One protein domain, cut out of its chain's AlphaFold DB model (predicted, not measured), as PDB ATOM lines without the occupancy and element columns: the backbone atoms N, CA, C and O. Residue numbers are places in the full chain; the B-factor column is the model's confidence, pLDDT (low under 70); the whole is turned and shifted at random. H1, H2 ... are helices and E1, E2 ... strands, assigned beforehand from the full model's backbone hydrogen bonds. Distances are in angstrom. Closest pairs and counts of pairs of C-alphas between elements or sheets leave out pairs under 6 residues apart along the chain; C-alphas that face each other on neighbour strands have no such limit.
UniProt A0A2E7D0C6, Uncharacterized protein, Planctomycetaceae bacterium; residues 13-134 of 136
ATOM      1  N   PHE A  13     231.952 203.287 213.377       96.12
ATOM      2  CA  PHE A  13     230.732 202.485 213.336       96.12
ATOM      3  C   PHE A  13     230.286 202.248 211.886       96.12
ATOM      4  O   PHE A  13     230.596 203.056 211.006       96.12
ATOM      5  N   PRO A  14     229.590 201.136 211.603       95.50
ATOM      6  CA  PRO A  14     229.067 200.872 210.269       95.50
ATOM      7  C   PRO A  14     227.894 201.803 209.944       95.50
ATOM      8  O   PRO A  14     227.031 202.038 210.790       95.50
ATOM      9  N   ILE A  15     227.842 202.295 208.707       94.38
ATOM     10  CA  ILE A  15     226.731 203.094 208.182       94.38
ATOM     11  C   ILE A  15     226.540 202.796 206.696       94.38
ATOM     12  O   ILE A  15     227.452 203.009 205.896       94.38
ATOM     13  N   LEU A  16     225.359 202.292 206.322       91.50
ATOM     14  CA  LEU A  16     225.100 201.771 204.972       91.50
ATOM     15  C   LEU A  16     226.213 200.773 204.564       91.50
ATOM     16  O   LEU A  16     226.565 199.888 205.343       91.50
ATOM     17  N   ASP A  17     226.816 200.963 203.388       88.56
ATOM     18  CA  ASP A  17     227.965 200.186 202.904       88.56
ATOM     19  C   ASP A  17     229.332 200.819 203.251       88.56
ATOM     20  O   ASP A  17     230.351 200.528 202.604       88.56
ATOM     21  N   PHE A  18     229.372 201.724 204.228       92.19
ATOM     22  CA  PHE A  18     230.575 202.420 204.676       92.19
ATOM     23  C   PHE A  18     230.865 202.180 206.152       92.19
ATOM     24  O   PHE A  18     230.079 201.632 206.925       92.19
ATOM     25  N   ILE A  19     232.039 202.657 206.535       94.62
ATOM     26  CA  ILE A  19     232.433 202.881 207.911       94.62
ATOM     27  C   ILE A  19     232.480 204.392 208.134       94.62
ATOM     28  O   ILE A  19     233.111 205.115 207.358       94.62
ATOM     29  N   ALA A  20     231.818 204.856 209.189       95.56
ATOM     30  CA  ALA A  20     231.967 206.200 209.720       95.56
ATOM     31  C   ALA A  20     233.112 206.209 210.726       95.56
ATOM     32  O   ALA A  20     232.977 205.678 211.827       95.56
ATOM     33  N   GLN A  21     234.238 206.797 210.339       95.56
ATOM     34  CA  GLN A  21     235.413 206.954 211.183       95.56
ATOM     35  C   GLN A  21     235.391 208.326 211.848       95.56
ATOM     36  O   GLN A  21     235.208 209.343 211.178       95.56
ATOM     37  N   PHE A  22     235.586 208.353 213.164       95.56
ATOM     38  CA  PHE A  22     235.685 209.593 213.921       95.56
ATOM     39  C   PHE A  22     236.837 210.465 213.418       95.56
ATOM     40  O   PHE A  22     237.978 210.010 213.314       95.56
ATOM     41  N   GLU A  23     236.532 211.734 213.163       93.88
ATOM     42  CA  GLU A  23     237.507 212.720 212.708       93.88
ATOM     43  C   GLU A  23     237.760 213.782 213.778       93.88
ATOM     44  O   GLU A  23     238.897 213.992 214.204       93.88
ATOM     45  N   ALA A  24     236.695 214.430 214.250       93.88
ATOM     46  CA  ALA A  24     236.779 215.487 215.246       93.88
ATOM     47  C   ALA A  24     235.453 215.657 215.992       93.88
ATOM     48  O   ALA A  24     234.394 215.251 215.517       93.88
ATOM     49  N   LYS A  25     235.498 216.305 217.157       93.62
ATOM     50  CA  LYS A  25     234.300 216.812 217.832       93.62
ATOM     51  C   LYS A  25     234.577 218.120 218.553       93.62
ATOM     52  O   LYS A  25     235.695 218.369 219.002       93.62
ATOM     53  N   THR A  26     233.538 218.925 218.676       90.00
ATOM     54  CA  THR A  26     233.475 220.094 219.549       90.00
ATOM     55  C   THR A  26     232.549 219.780 220.726       90.00
ATOM     56  O   THR A  26     232.124 218.640 220.912       90.00
ATOM     57  N   GLU A  27     232.216 220.786 221.532       86.62
ATOM     58  CA  GLU A  27     231.200 220.644 222.581       86.62
ATOM     59  C   GLU A  27     229.814 220.285 222.017       86.62
ATOM     60  O   GLU A  27     228.994 219.702 222.721       86.62
ATOM     61  N   THR A  28     229.554 220.621 220.749       87.06
ATOM     62  CA  THR A  28     228.212 220.606 220.142       87.06
ATOM     63  C   THR A  28     228.163 219.887 218.802       87.06
ATOM     64  O   THR A  28     227.098 219.723 218.231       87.06
ATOM     65  N   SER A  29     229.295 219.482 218.243       90.88
ATOM     66  CA  SER A  29     229.336 218.812 216.944       90.88
ATOM     67  C   SER A  29     230.265 217.622 216.981       90.88
ATOM     68  O   SER A  29     231.246 217.611 217.722       90.88
ATOM     69  N   ILE A  30     229.984 216.639 216.141       94.44
ATOM     70  CA  ILE A  30     230.875 215.522 215.872       94.44
ATOM     71  C   ILE A  30     230.913 215.246 214.371       94.44
ATOM     72  O   ILE A  30     229.880 215.205 213.708       94.44
ATOM     73  N   LEU A  31     232.127 215.071 213.859       94.81
ATOM     74  CA  LEU A  31     232.433 214.883 212.452       94.81
ATOM     75  C   LEU A  31     232.965 213.469 212.220       94.81
ATOM     76  O   LEU A  31     233.839 212.984 212.950       94.81
ATOM     77  N   PHE A  32     232.465 212.850 211.157       96.06
ATOM     78  CA  PHE A  32     232.890 211.546 210.681       96.06
ATOM     79  C   PHE A  32     233.311 211.608 209.218       96.06
ATOM     80  O   PHE A  32     232.587 212.123 208.363       96.06
ATOM     81  N   SER A  33     234.442 210.981 208.924       94.69
ATOM     82  CA  SER A  33     234.820 210.612 207.567       94.69
ATOM     83  C   SER A  33     234.130 209.297 207.196       94.69
ATOM     84  O   SER A  33     234.178 208.325 207.948       94.69
ATOM     85  N   LEU A  34     233.487 209.246 206.031       92.94
ATOM     86  CA  LEU A  34     232.773 208.068 205.540       92.94
ATOM     87  C   LEU A  34     233.597 207.385 204.457       92.94
ATOM     88  O   LEU A  34     233.891 207.972 203.411       92.94
ATOM     89  N   GLY A  35     233.978 206.141 204.714       91.75
ATOM     90  CA  GLY A  35     234.975 205.455 203.911       91.75
ATOM     91  C   GLY A  35     234.866 203.940 203.924       91.75
ATOM     92  O   GLY A  35     233.950 203.351 204.501       91.75
ATOM     93  N   ARG A  36     235.827 203.289 203.267       90.31
ATOM     94  CA  ARG A  36     236.014 201.834 203.317       90.31
ATOM     95  C   ARG A  36     237.472 201.499 203.592       90.31
ATOM     96  O   ARG A  36     238.382 202.128 203.055       90.31
ATOM     97  N   TRP A  37     237.674 200.447 204.379       88.19
ATOM     98  CA  TRP A  37     238.988 199.857 204.594       88.19
ATOM     99  C   TRP A  37     239.397 198.996 203.397       88.19
ATOM    100  O   TRP A  37     238.771 197.976 203.095       88.19
ATOM    101  N   GLY A  38     240.476 199.399 202.736       88.81
ATOM    102  CA  GLY A  38     241.110 198.701 201.627       88.81
ATOM    103  C   GLY A  38     242.536 198.264 201.952       88.81
ATOM    104  O   GLY A  38     243.120 198.612 202.981       88.81
ATOM    105  N   ASP A  39     243.102 197.473 201.051       90.81
ATOM    106  CA  ASP A  39     244.499 197.039 201.078       90.81
ATOM    107  C   ASP A  39     245.352 197.773 200.034       90.81
ATOM    108  O   ASP A  39     246.514 197.442 199.860       90.81
ATOM    109  N   THR A  40     244.794 198.748 199.320       88.25
ATOM    110  CA  THR A  40     245.471 199.417 198.208       88.25
ATOM    111  C   THR A  40     245.712 200.879 198.556       88.25
ATOM    112  O   THR A  40     244.771 201.612 198.847       88.25
ATOM    113  N   LEU A  41     246.979 201.292 198.537       84.56
ATOM    114  CA  LEU A  41     247.408 202.671 198.737       84.56
ATOM    115  C   LEU A  41     247.627 203.334 197.376       84.56
ATOM    116  O   LEU A  41     248.502 202.915 196.618       84.56
ATOM    117  N   THR A  42     246.865 204.387 197.096       82.81
ATOM    118  CA  THR A  42     247.025 205.209 195.890       82.81
ATOM    119  C   THR A  42     247.666 206.537 196.274       82.81
ATOM    120  O   THR A  42     247.150 207.247 197.136       82.81
ATOM    121  N   LEU A  43     248.789 206.873 195.642       82.88
ATOM    122  CA  LEU A  43     249.486 208.152 195.797       82.88
ATOM    123  C   LEU A  43     249.396 208.915 194.471       82.88
ATOM    124  O   LEU A  43     249.327 208.285 193.419       82.88
ATOM    125  N   ALA A  44     249.392 210.251 194.523       79.62
ATOM    126  CA  ALA A  44     249.081 211.112 193.373       79.62
ATOM    127  C   ALA A  44     249.942 210.847 192.120       79.62
ATOM    128  O   ALA A  44     249.463 211.051 191.012       79.62
ATOM    129  N   ASP A  45     251.156 210.319 192.298       87.69
ATOM    130  CA  ASP A  45     252.129 210.098 191.225       87.69
ATOM    131  C   ASP A  45     252.774 208.702 191.302       87.69
ATOM    132  O   ASP A  45     253.976 208.530 191.084       87.69
ATOM    133  N   SER A  46     252.026 207.675 191.712       85.88
ATOM    134  CA  SER A  46     252.562 206.310 191.803       85.88
ATOM    135  C   SER A  46     251.532 205.252 191.447       85.88
ATOM    136  O   SER A  46     250.338 205.418 191.692       85.88
ATOM    137  N   GLU A  47     252.023 204.131 190.920       90.19
ATOM    138  CA  GLU A  47     251.204 202.936 190.749       90.19
ATOM    139  C   GLU A  47     250.616 202.493 192.101       90.19
ATOM    140  O   GLU A  47     251.308 202.580 193.125       90.19
ATOM    141  N   PRO A  48     249.365 202.002 192.132       89.31
ATOM    142  CA  PRO A  48     248.732 201.557 193.364       89.31
ATOM    143  C   PRO A  48     249.558 200.482 194.077       89.31
ATOM    144  O   PRO A  48     249.904 199.444 193.507       89.31
ATOM    145  N   ILE A  49     249.853 200.706 195.356       88.88
ATOM    146  CA  ILE A  49     250.637 199.777 196.171       88.88
ATOM    147  C   ILE A  49     249.680 198.872 196.938       88.88
ATOM    148  O   ILE A  49     248.922 199.335 197.791       88.88
ATOM    149  N   LYS A  50     249.746 197.562 196.681       89.00
ATOM    150  CA  LYS A  50     248.962 196.571 197.424       89.00
ATOM    151  C   LYS A  50     249.663 196.176 198.724       89.00
ATOM    152  O   LYS A  50     250.732 195.568 198.723       89.00
ATOM    153  N   LEU A  51     249.044 196.517 199.841       87.06
ATOM    154  CA  LEU A  51     249.439 196.153 201.192       87.06
ATOM    155  C   LEU A  51     248.964 194.734 201.524       87.06
ATOM    156  O   LEU A  51     248.028 194.198 200.936       87.06
ATOM    157  N   ARG A  52     249.621 194.096 202.496       84.44
ATOM    158  CA  ARG A  52     249.278 192.726 202.925       84.44
ATOM    159  C   ARG A  52     248.054 192.658 203.839       84.44
ATOM    160  O   ARG A  52     247.533 191.572 204.073       84.44
ATOM    161  N   CYS A  53     247.620 193.792 204.378       81.81
ATOM    162  CA  CYS A  53     246.487 193.900 205.284       81.81
ATOM    163  C   CYS A  53     245.627 195.113 204.921       81.81
ATOM    164  O   CYS A  53     246.135 196.117 204.411       81.81
ATOM    165  N   ARG A  54     244.325 195.026 205.225       79.94
ATOM    166  CA  ARG A  54     243.404 196.160 205.105       79.94
ATOM    167  C   ARG A  54     243.805 197.232 206.114       79.94
ATOM    168  O   ARG A  54     243.575 197.070 207.306       79.94
ATOM    169  N   SER A  55     244.484 198.263 205.633       82.69
ATOM    170  CA  SER A  55     245.109 199.300 206.465       82.69
ATOM    171  C   SER A  55     245.035 200.693 205.844       82.69
ATOM    172  O   SER A  55     245.499 201.652 206.453       82.69
ATOM    173  N   VAL A  56     244.419 200.821 204.665       83.88
ATOM    174  CA  VAL A  56     244.140 202.110 204.030       83.88
ATOM    175  C   VAL A  56     242.665 202.416 204.214       83.88
ATOM    176  O   VAL A  56     241.820 201.626 203.795       83.88
ATOM    177  N   PHE A  57     242.358 203.551 204.833       86.00
ATOM    178  CA  PHE A  57     240.995 204.059 204.899       86.00
ATOM    179  C   PHE A  57     240.774 205.047 203.756       86.00
ATOM    180  O   PHE A  57     241.343 206.137 203.750       86.00
ATOM    181  N   THR A  58     239.977 204.651 202.768       84.00
ATOM    182  CA  THR A  58     239.621 205.526 201.650       84.00
ATOM    183  C   THR A  58     238.358 206.283 202.010       84.00
ATOM    184  O   THR A  58     237.292 205.677 202.107       84.00
ATOM    185  N   VAL A  59     238.488 207.594 202.202       85.06
ATOM    186  CA  VAL A  59     237.363 208.496 202.463       85.06
ATOM    187  C   VAL A  59     236.675 208.835 201.145       85.06
ATOM    188  O   VAL A  59     237.325 209.264 200.193       85.06
ATOM    189  N   PHE A  60     235.362 208.652 201.093       82.50
ATOM    190  CA  PHE A  60     234.535 209.026 199.946       82.50
ATOM    191  C   PHE A  60     233.759 210.310 200.225       82.50
ATOM    192  O   PHE A  60     233.652 211.174 199.356       82.50
ATOM    193  N   VAL A  61     233.222 210.431 201.439       83.75
ATOM    194  CA  VAL A  61     232.329 211.515 201.858       83.75
ATOM    195  C   VAL A  61     232.444 211.757 203.372       83.75
ATOM    196  O   VAL A  61     233.344 211.220 204.014       83.75
ATOM    197  N   TRP A  62     231.580 212.590 203.953       89.12
ATOM    198  CA  TRP A  62     231.625 212.967 205.369       89.12
ATOM    199  C   TRP A  62     230.221 213.164 205.947       89.12
ATOM    200  O   TRP A  62     229.262 213.383 205.200       89.12
ATOM    201  N   ALA A  63     230.131 213.110 207.275       90.19
ATOM    202  CA  ALA A  63     228.927 213.364 208.055       90.19
ATOM    203  C   ALA A  63     229.246 214.263 209.255       90.19
ATOM    204  O   ALA A  63     230.116 213.929 210.053       90.19
ATOM    205  N   ASP A  64     228.531 215.372 209.396       92.06
ATOM    206  CA  ASP A  64     228.556 216.237 210.575       92.06
ATOM    207  C   ASP A  64     227.230 216.106 211.317       92.06
ATOM    208  O   ASP A  64     226.155 216.154 210.709       92.06
ATOM    209  N   VAL A  65     227.316 215.926 212.631       89.75
ATOM    210  CA  VAL A  65     226.156 215.866 213.514       89.75
ATOM    211  C   VAL A  65     226.299 216.958 214.547       89.75
ATOM    212  O   VAL A  65     227.183 216.916 215.403       89.75
ATOM    213  N   HIS A  66     225.407 217.929 214.468       86.81
ATOM    214  CA  HIS A  66     225.322 219.019 215.412       86.81
ATOM    215  C   HIS A  66     224.269 218.683 216.464       86.81
ATOM    216  O   HIS A  66     223.077 218.593 216.156       86.81
ATOM    217  N   HIS A  67     224.710 218.502 217.710       75.88
ATOM    218  CA  HIS A  67     223.829 218.609 218.854       75.88
ATOM    219  C   HIS A  67     223.938 220.021 219.443       75.88
ATOM    220  O   HIS A  67     224.981 220.435 219.942       75.88
ATOM    221  N   PRO A  68     222.864 220.775 219.388       68.19
ATOM    222  CA  PRO A  68     222.882 222.196 219.692       68.19
ATOM    223  C   PRO A  68     223.057 222.561 221.177       68.19
ATOM    224  O   PRO A  68     222.855 221.762 222.091       68.19
ATOM    225  N   CYS A  69     223.406 223.829 221.410       57.00
ATOM    226  CA  CYS A  69     223.698 224.421 222.713       57.00
ATOM    227  C   CYS A  69     222.667 225.495 223.119       57.00
ATOM    228  O   CYS A  69     222.471 226.478 222.415       57.00
ATOM    229  N   HIS A  70     222.073 225.308 224.307       52.19
ATOM    230  CA  HIS A  70     221.191 226.243 225.036       52.19
ATOM    231  C   HIS A  70     219.867 226.602 224.323       52.19
ATOM    232  O   HIS A  70     219.789 227.577 223.584       52.19
ATOM    233  N   GLY A  71     218.794 225.855 224.615       60.22
ATOM    234  CA  GLY A  71     217.448 226.082 224.068       60.22
ATOM    235  C   GLY A  71     216.664 224.783 223.860       60.22
ATOM    236  O   GLY A  71     217.062 223.739 224.373       60.22
ATOM    237  N   HIS A  72     215.573 224.860 223.092       55.44
ATOM    238  CA  HIS A  72     214.867 223.714 222.503       55.44
ATOM    239  C   HIS A  72     215.443 223.483 221.114       55.44
ATOM    240  O   HIS A  72     215.546 224.449 220.357       55.44
ATOM    241  N   ILE A  73     215.945 222.280 220.822       63.12
ATOM    242  CA  ILE A  73     216.896 222.230 219.728       63.12
ATOM    243  C   ILE A  73     217.058 220.866 219.047       63.12
ATOM    244  O   ILE A  73     217.356 219.851 219.676       63.12
ATOM    245  N   LYS A  74     216.898 220.906 217.725       74.81
ATOM    246  CA  LYS A  74     216.946 219.772 216.806       74.81
ATOM    247  C   LYS A  74     218.356 219.235 216.631       74.81
ATOM    248  O   LYS A  74     219.314 220.003 216.528       74.81
ATOM    249  N   THR A  75     218.474 217.920 216.481       85.38
ATOM    250  CA  THR A  75     219.711 217.332 215.958       85.38
ATOM    251  C   THR A  75     219.860 217.727 214.489       85.38
ATOM    252  O   THR A  75     218.980 217.453 213.676       85.38
ATOM    253  N   GLY A  76     220.965 218.382 214.144       88.88
ATOM    254  CA  GLY A  76     221.306 218.694 212.760       88.88
ATOM    255  C   GLY A  76     222.204 217.608 212.186       88.88
ATOM    256  O   GLY A  76     223.265 217.354 212.746       88.88
ATOM    257  N   ILE A  77     221.815 216.984 211.078       92.50
ATOM    258  CA  ILE A  77     222.683 216.078 210.317       92.50
ATOM    259  C   ILE A  77     223.010 216.737 208.986       92.50
ATOM    260  O   ILE A  77     222.120 217.162 208.252       92.50
ATOM    261  N   ARG A  78     224.289 216.775 208.629       92.88
ATOM    262  CA  ARG A  78     224.721 217.136 207.283       92.88
ATOM    263  C   ARG A  78     225.632 216.056 206.741       92.88
ATOM    264  O   ARG A  78     226.658 215.760 207.342       92.88
ATOM    265  N   ALA A  79     225.277 215.493 205.597       91.69
ATOM    266  CA  ALA A  79     226.057 214.438 204.975       91.69
ATOM    267  C   ALA A  79     226.240 214.701 203.487       91.69
ATOM    268  O   ALA A  79     225.330 215.169 202.801       91.69
ATOM    269  N   ARG A  80     227.424 214.368 202.977       89.31
ATOM    270  CA  ARG A  80     227.615 214.204 201.537       89.31
ATOM    271  C   ARG A  80     227.374 212.736 201.195       89.31
ATOM    272  O   ARG A  80     227.941 211.878 201.856       89.31
ATOM    273  N   LEU A  81     226.560 212.442 200.188       86.12
ATOM    274  CA  LEU A  81     226.290 211.082 199.714       86.12
ATOM    275  C   LEU A  81     226.546 210.991 198.205       86.12
ATOM    276  O   LEU A  81     226.557 212.003 197.502       86.12
ATOM    277  N   SER A  82     226.796 209.778 197.717       85.25
ATOM    278  CA  SER A  82     226.772 209.486 196.285       85.25
ATOM    279  C   SER A  82     225.330 209.391 195.783       85.25
ATOM    280  O   SER A  82     224.413 209.134 196.562       85.25
ATOM    281  N   ASP A  83     225.123 209.615 194.484       86.69
ATOM    282  CA  ASP A  83     223.782 209.728 193.892       86.69
ATOM    283  C   ASP A  83     222.925 208.464 194.097       86.69
ATOM    284  O   ASP A  83     221.712 208.555 194.274       86.69
ATOM    285  N   ASP A  84     223.547 207.283 194.140       86.31
ATOM    286  CA  ASP A  84     222.889 205.996 194.398       86.31
ATOM    287  C   ASP A  84     222.329 205.864 195.824       86.31
ATOM    288  O   ASP A  84     221.427 205.063 196.060       86.31
ATOM    289  N   LEU A  85     222.814 206.684 196.758       88.31
ATOM    290  CA  LEU A  85     222.396 206.708 198.162       88.31
ATOM    291  C   LEU A  85     221.484 207.893 198.488       88.31
ATOM    292  O   LEU A  85     221.093 208.075 199.639       88.31
ATOM    293  N   MET A  86     221.120 208.691 197.482       89.38
ATOM    294  CA  MET A  86     220.157 209.784 197.624       89.38
ATOM    295  C   MET A  86     218.700 209.297 197.629       89.38
ATOM    296  O   MET A  86     217.785 210.108 197.656       89.38
ATOM    297  N   VAL A  87     218.457 207.985 197.605       91.81
ATOM    298  CA  VAL A  87     217.109 207.431 197.784       91.81
ATOM    299  C   VAL A  87     216.661 207.549 199.243       91.81
ATOM    300  O   VAL A  87     217.471 207.451 200.167       91.81
ATOM    301  N   PHE A  88     215.354 207.729 199.446       90.94
ATOM    302  CA  PHE A  88     214.760 207.985 200.761       90.94
ATOM    303  C   PHE A  88     215.145 206.929 201.807       90.94
ATOM    304  O   PHE A  88     215.509 207.274 202.928       90.94
ATOM    305  N   GLU A  89     215.121 205.648 201.439       94.00
ATOM    306  CA  GLU A  89     215.455 204.542 202.337       94.00
ATOM    307  C   GLU A  89     216.900 204.641 202.842       94.00
ATOM    308  O   GLU A  89     217.149 204.484 204.033       94.00
ATOM    309  N   SER A  90     217.845 204.987 201.962       93.12
ATOM    310  CA  SER A  90     219.258 205.141 202.331       93.12
ATOM    311  C   SER A  90     219.479 206.347 203.240       93.12
ATOM    312  O   SER A  90     220.220 206.254 204.215       93.12
ATOM    313  N   GLN A  91     218.817 207.470 202.963       93.50
ATOM    314  CA  GLN A  91     218.878 208.664 203.809       93.50
ATOM    315  C   GLN A  91     218.300 208.399 205.206       93.50
ATOM    316  O   GLN A  91     218.863 208.821 206.215       93.50
ATOM    317  N   HIS A  92     217.193 207.665 205.275       93.56
ATOM    318  CA  HIS A  92     216.552 207.288 206.528       93.56
ATOM    319  C   HIS A  92     217.411 206.308 207.344       93.56
ATOM    320  O   HIS A  92     217.655 206.532 208.532       93.56
ATOM    321  N   ASP A  93     217.949 205.267 206.705       94.81
ATOM    322  CA  ASP A  93     218.862 204.317 207.346       94.81
ATOM    323  C   ASP A  93     220.150 205.003 207.822       94.81
ATOM    324  O   ASP A  93     220.673 204.684 208.893       94.81
ATOM    325  N   PHE A  94     220.628 206.002 207.076       94.75
ATOM    326  CA  PHE A  94     221.751 206.844 207.472       94.75
ATOM    327  C   PHE A  94     221.470 207.603 208.773       94.75
ATOM    328  O   PHE A  94     222.279 207.559 209.703       94.75
ATOM    329  N   ILE A  95     220.321 208.283 208.866       93.88
ATOM    330  CA  ILE A  95     219.911 209.020 210.073       93.88
ATOM    331  C   ILE A  95     219.854 208.075 211.270       93.88
ATOM    332  O   ILE A  95     220.419 208.369 212.323       93.88
ATOM    333  N   HIS A  96     219.230 206.909 211.103       94.50
ATOM    334  CA  HIS A  96     219.106 205.921 212.171       94.50
ATOM    335  C   HIS A  96     220.453 205.375 212.636       94.50
ATOM    336  O   HIS A  96     220.678 205.271 213.840       94.50
ATOM    337  N   ALA A  97     221.372 205.080 211.715       96.00
ATOM    338  CA  ALA A  97     222.715 204.635 212.073       96.00
ATOM    339  C   ALA A  97     223.470 205.698 212.888       96.00
ATOM    340  O   ALA A  97     224.120 205.367 213.881       96.00
ATOM    341  N   ILE A  98     223.351 206.977 212.511       95.12
ATOM    342  CA  ILE A  98     223.918 208.104 213.262       95.12
ATOM    343  C   ILE A  98     223.315 208.184 214.666       95.12
ATOM    344  O   ILE A  98     224.044 208.306 215.653       95.12
ATOM    345  N   PHE A  99     221.992 208.096 214.764       93.94
ATOM    346  CA  PHE A  99     221.270 208.207 216.027       93.94
ATOM    347  C   PHE A  99     221.632 207.074 216.982       93.94
ATOM    348  O   PHE A  99     222.007 207.332 218.126       93.94
ATOM    349  N   ASP A 100     221.621 205.835 216.493       95.19
ATOM    350  CA  ASP A 100     222.026 204.662 217.263       95.19
ATOM    351  C   ASP A 100     223.491 204.786 217.715       95.19
ATOM    352  O   ASP A 100     223.831 204.480 218.861       95.19
ATOM    353  N   ALA A 101     224.377 205.277 216.840       95.19
ATOM    354  CA  ALA A 101     225.783 205.454 217.172       95.19
ATOM    355  C   ALA A 101     226.010 206.517 218.257       95.19
ATOM    356  O   ALA A 101     226.927 206.361 219.065       95.19
ATOM    357  N   LEU A 102     225.192 207.563 218.286       92.75
ATOM    358  CA  LEU A 102     225.315 208.707 219.192       92.75
ATOM    359  C   LEU A 102     224.350 208.661 220.382       92.75
ATOM    360  O   LEU A 102     224.242 209.643 221.128       92.75
ATOM    361  N   LEU A 103     223.646 207.537 220.547       92.12
ATOM    362  CA  LEU A 103     222.608 207.328 221.557       92.12
ATOM    363  C   LEU A 103     221.568 208.463 221.564       92.12
ATOM    364  O   LEU A 103     221.129 208.922 222.619       92.12
ATOM    365  N   ILE A 104     221.208 208.944 220.373       89.00
ATOM    366  CA  ILE A 104     220.125 209.906 220.172       89.00
ATOM    367  C   ILE A 104     218.826 209.103 220.019       89.00
ATOM    368  O   ILE A 104     218.792 208.162 219.221       89.00
ATOM    369  N   PRO A 105     217.759 209.424 220.769       88.12
ATOM    370  CA  PRO A 105     216.466 208.770 220.595       88.12
ATOM    371  C   PRO A 105     215.943 208.923 219.156       88.12
ATOM    372  O   PRO A 105     216.004 210.005 218.583       88.12
ATOM    373  N   ARG A 106     215.423 207.846 218.550       87.44
ATOM    374  CA  ARG A 106     214.918 207.857 217.154       87.44
ATOM    375  C   ARG A 106     213.696 208.755 216.941       87.44
ATOM    376  O   ARG A 106     213.370 209.123 215.821       87.44
ATOM    377  N   ASP A 107     213.015 209.082 218.023       82.12
ATOM    378  CA  ASP A 107     211.853 209.953 218.101       82.12
ATOM    379  C   ASP A 107     212.220 211.421 218.404       82.12
ATOM    380  O   ASP A 107     211.334 212.261 218.547       82.12
ATOM    381  N   GLU A 108     213.514 211.749 218.469       82.44
ATOM    382  CA  GLU A 108     214.012 213.114 218.649       82.44
ATOM    383  C   GLU A 108     213.759 213.978 217.403       82.44
ATOM    384  O   GLU A 108     213.794 213.497 216.268       82.44
ATOM    385  N   THR A 109     213.538 215.279 217.599       84.38
ATOM    386  CA  THR A 109     213.411 216.217 216.472       84.38
ATOM    387  C   THR A 109     214.743 216.402 215.749       84.38
ATOM    388  O   THR A 109     215.806 216.540 216.370       84.38
ATOM    389  N   TYR A 110     214.702 216.430 214.416       87.31
ATOM    390  CA  TYR A 110     215.909 216.601 213.614       87.31
ATOM    391  C   TYR A 110     215.668 217.280 212.275       87.31
ATOM    392  O   TYR A 110     214.571 217.238 211.716       87.31
ATOM    393  N   ASP A 111     216.749 217.850 211.758       89.62
ATOM    394  CA  ASP A 111     216.877 218.324 210.387       89.62
ATOM    395  C   ASP A 111     218.105 217.651 209.763       89.62
ATOM    396  O   ASP A 111     219.223 217.789 210.257       89.62
ATOM    397  N   ALA A 112     217.903 216.907 208.678       91.31
ATOM    398  CA  ALA A 112     218.961 216.229 207.944       91.31
ATOM    399  C   ALA A 112     219.083 216.812 206.533       91.31
ATOM    400  O   ALA A 112     218.098 216.885 205.801       91.31
ATOM    401  N   SER A 113     220.291 217.215 206.142       92.88
ATOM    402  CA  SER A 113     220.616 217.714 204.806       92.88
ATOM    403  C   SER A 113     221.621 216.795 204.121       92.88
ATOM    404  O   SER A 113     222.744 216.607 204.598       92.88
ATOM    405  N   PHE A 114     221.218 216.256 202.976       92.94
ATOM    406  CA  PHE A 114     222.010 215.361 202.144       92.94
ATOM    407  C   PHE A 114     222.436 216.075 200.873       92.94
ATOM    408  O   PHE A 114     221.614 216.663 200.172       92.94
ATOM    409  N   ILE A 115     223.731 216.039 200.585       91.62
ATOM    410  CA  ILE A 115     224.340 216.749 199.463       91.62
ATOM    411  C   ILE A 115     224.984 215.720 198.540       91.62
ATOM    412  O   ILE A 115     225.834 214.950 198.980       91.62
ATOM    413  N   CYS A 116     224.644 215.745 197.257       88.75
ATOM    414  CA  CYS A 116     225.365 215.014 196.217       88.75
ATOM    415  C   CYS A 116     225.984 215.999 195.209       88.75
ATOM    416  O   CYS A 116     226.153 217.181 195.521       88.75
ATOM    417  N   ALA A 117     226.436 215.532 194.042       83.19
ATOM    418  CA  ALA A 117     227.183 216.378 193.104       83.19
ATOM    419  C   ALA A 117     226.348 217.529 192.512       83.19
ATOM    420  O   ALA A 117     226.889 218.605 192.257       83.19
ATOM    421  N   ASP A 118     225.051 217.312 192.307       84.31
ATOM    422  CA  ASP A 118     224.146 218.206 191.581       84.31
ATOM    423  C   ASP A 118     222.907 218.629 192.388       84.31
ATOM    424  O   ASP A 118     222.194 219.551 191.982       84.31
ATOM    425  N   LYS A 119     222.653 217.996 193.540       85.56
ATOM    426  CA  LYS A 119     221.437 218.196 194.330       85.56
ATOM    427  C   LYS A 119     221.711 218.287 195.828       85.56
ATOM    428  O   LYS A 119     222.701 217.792 196.366       85.56
ATOM    429  N   THR A 120     220.788 218.944 196.520       88.06
ATOM    430  CA  THR A 120     220.655 218.888 197.976       88.06
ATOM    431  C   THR A 120     219.224 218.496 198.318       88.06
ATOM    432  O   THR A 120     218.280 219.058 197.763       88.06
ATOM    433  N   GLU A 121     219.069 217.533 199.218       88.94
ATOM    434  CA  GLU A 121     217.784 217.079 199.744       88.94
ATOM    435  C   GLU A 121     217.739 217.252 201.260       88.94
ATOM    436  O   GLU A 121     218.769 217.213 201.936       88.94
ATOM    437  N   GLY A 122     216.540 217.494 201.783       84.56
ATOM    438  CA  GLY A 122     216.305 217.686 203.206       84.56
ATOM    439  C   GLY A 122     215.233 216.731 203.710       84.56
ATOM    440  O   GLY A 122     214.172 216.631 203.096       84.56
ATOM    441  N   ILE A 123     215.497 216.072 204.836       85.50
ATOM    442  CA  ILE A 123     214.500 215.336 205.618       85.50
ATOM    443  C   ILE A 123     214.355 216.047 206.957       85.50
ATOM    444  O   ILE A 123     215.348 216.420 207.578       85.50
ATOM    445  N   GLN A 124     213.116 216.222 207.403       82.44
ATOM    446  CA  GLN A 124     212.819 216.846 208.686       82.44
ATOM    447  C   GLN A 124     211.903 215.942 209.501       82.44
ATOM    448  O   GLN A 124     210.917 215.421 208.975       82.44
ATOM    449  N   GLN A 125     212.189 215.829 210.796       80.75
ATOM    450  CA  GLN A 125     211.258 215.314 211.793       80.75
ATOM    451  C   GLN A 125     210.838 216.479 212.697       80.75
ATOM    452  O   GLN A 125     211.563 216.838 213.629       80.75
ATOM    453  N   PRO A 126     209.697 217.123 212.391       69.88
ATOM    454  CA  PRO A 126     209.327 218.396 213.002       69.88
ATOM    455  C   PRO A 126     208.710 218.262 214.399       69.88
ATOM    456  O   PRO A 126     208.555 219.278 215.073       69.88
ATOM    457  N   VAL A 127     208.326 217.048 214.806       70.94
ATOM    458  CA  VAL A 127     207.687 216.758 216.096       70.94
ATOM    459  C   VAL A 127     208.483 215.704 216.856       70.94
ATOM    460  O   VAL A 127     208.984 214.758 216.246       70.94
ATOM    461  N   ASP A 128     208.603 215.883 218.170       67.75
ATOM    462  CA  ASP A 128     209.184 214.872 219.054       67.75
ATOM    463  C   ASP A 128     208.172 213.760 219.389       67.75
ATOM    464  O   ASP A 128     207.009 213.769 218.967       67.75
ATOM    465  N   ARG A 129     208.622 212.797 220.195       59.38
ATOM    466  CA  ARG A 129     207.816 211.682 220.717       59.38
ATOM    467  C   ARG A 129     206.549 212.085 221.462       59.38
ATOM    468  O   ARG A 129     205.601 211.304 221.517       59.38
ATOM    469  N   ASP A 130     206.545 213.274 222.053       67.06
ATOM    470  CA  ASP A 130     205.437 213.803 222.838       67.06
ATOM    471  C   ASP A 130     204.451 214.573 221.934       67.06
ATOM    472  O   ASP A 130     203.482 215.171 222.408       67.06
ATOM    473  N   GLY A 131     204.665 214.523 220.610       62.56
ATOM    474  CA  GLY A 131     203.866 215.211 219.602       62.56
ATOM    475  C   GLY A 131     204.096 216.717 219.606       62.56
ATOM    476  O   GLY A 131     203.285 217.467 219.055       62.56
ATOM    477  N   MET A 132     205.170 217.171 220.250       61.88
ATOM    478  CA  MET A 132     205.439 218.583 220.415       61.88
ATOM    479  C   MET A 132     206.192 219.068 219.184       61.88
ATOM    480  O   MET A 132     207.256 218.533 218.866       61.88
ATOM    481  N   PRO A 133     205.640 220.049 218.448       63.78
ATOM    482  CA  PRO A 133     206.372 220.663 217.359       63.78
ATOM    483  C   PRO A 133     207.560 221.432 217.921       63.78
ATOM    484  O   PRO A 133     207.540 221.859 219.078       63.78
ATOM    485  N   ASP A 134     208.550 221.661 217.068       58.62
ATOM    486  CA  ASP A 134     209.641 222.591 217.346       58.62
ATOM    487  C   ASP A 134     209.088 223.914 217.913       58.62
ATOM    488  O   ASP A 134     208.270 224.594 217.283       58.62
TER     489      ASP A 134
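What this domain is: This is residues 13 to 134 of the 136 residues of an uncharacterized protein of Planctomycetaceae bacterium (UniProt A0A2E7D0C6). One seven-stranded sheet, strongly twisted and curled like part of a barrel, wraps round a single helix, H1, on one face, making two layers. Beyond the sheet, the link between E3 and E4 reaches far out at one end. The 122 printed residues run E1 E2 E3 E4 E5 H1 E6 E7, also the mixed sheet's order without H1; the class is mixed, helices and strands. It is only just loose, close to compact, with a radius of gyration of the C-alphas of 16.6 A and spans of 56 by 30 by 20 A.

How they stand to each other: E1, residues 13 to 15, E2, 18 to 25, E3, 29 to 38, E4, 56 to 66, and E5, 75 to 80, form a meander, each strand the antiparallel neighbour of the one before. Within hydrogen-bond range are N 15 and O 18 at 2.9 A, N 21 and O 33 at 2.8 A, N 32 and O 63 at 2.8 A, and N 64 and O 78 at 2.8 A. E4 bends by 71 degrees at residue 60. E5, H1, residues 88 to 101, and E6, residues 110 to 115, form a strand-helix-strand unit, two parallel neighbour strands with a helix between, its crossover right-handed; N 77 and O 111 are 2.8 A apart. E6 and E7, residues 120 to 125, form an antiparallel hairpin, with N 112 and O 123 at 2.8 A. The closest C-alphas of H1 and E1 are those of Ala 97 and Ile 15, 5.8 A apart. Every O i to N i+4 pair in H1 is within hydrogen-bond range.

Where its parts are: E1 begins at C-alpha 13 (230.732, 202.485, 213.336), and E7 ends at C-alpha 125 (211.258, 215.314, 211.793). E3 measures 27.9 A, E4 27.7 A, and E2 and H1 19.9 A each.

The domain as a whole: The C-alphas of Glu 47 and Asp 130, the two farthest apart, are 56.9 A apart. The printed part has no cut; the E3 to E4 link is long. pLDDT is under 70 at residues 68 to 73, 126 and 128 to 134.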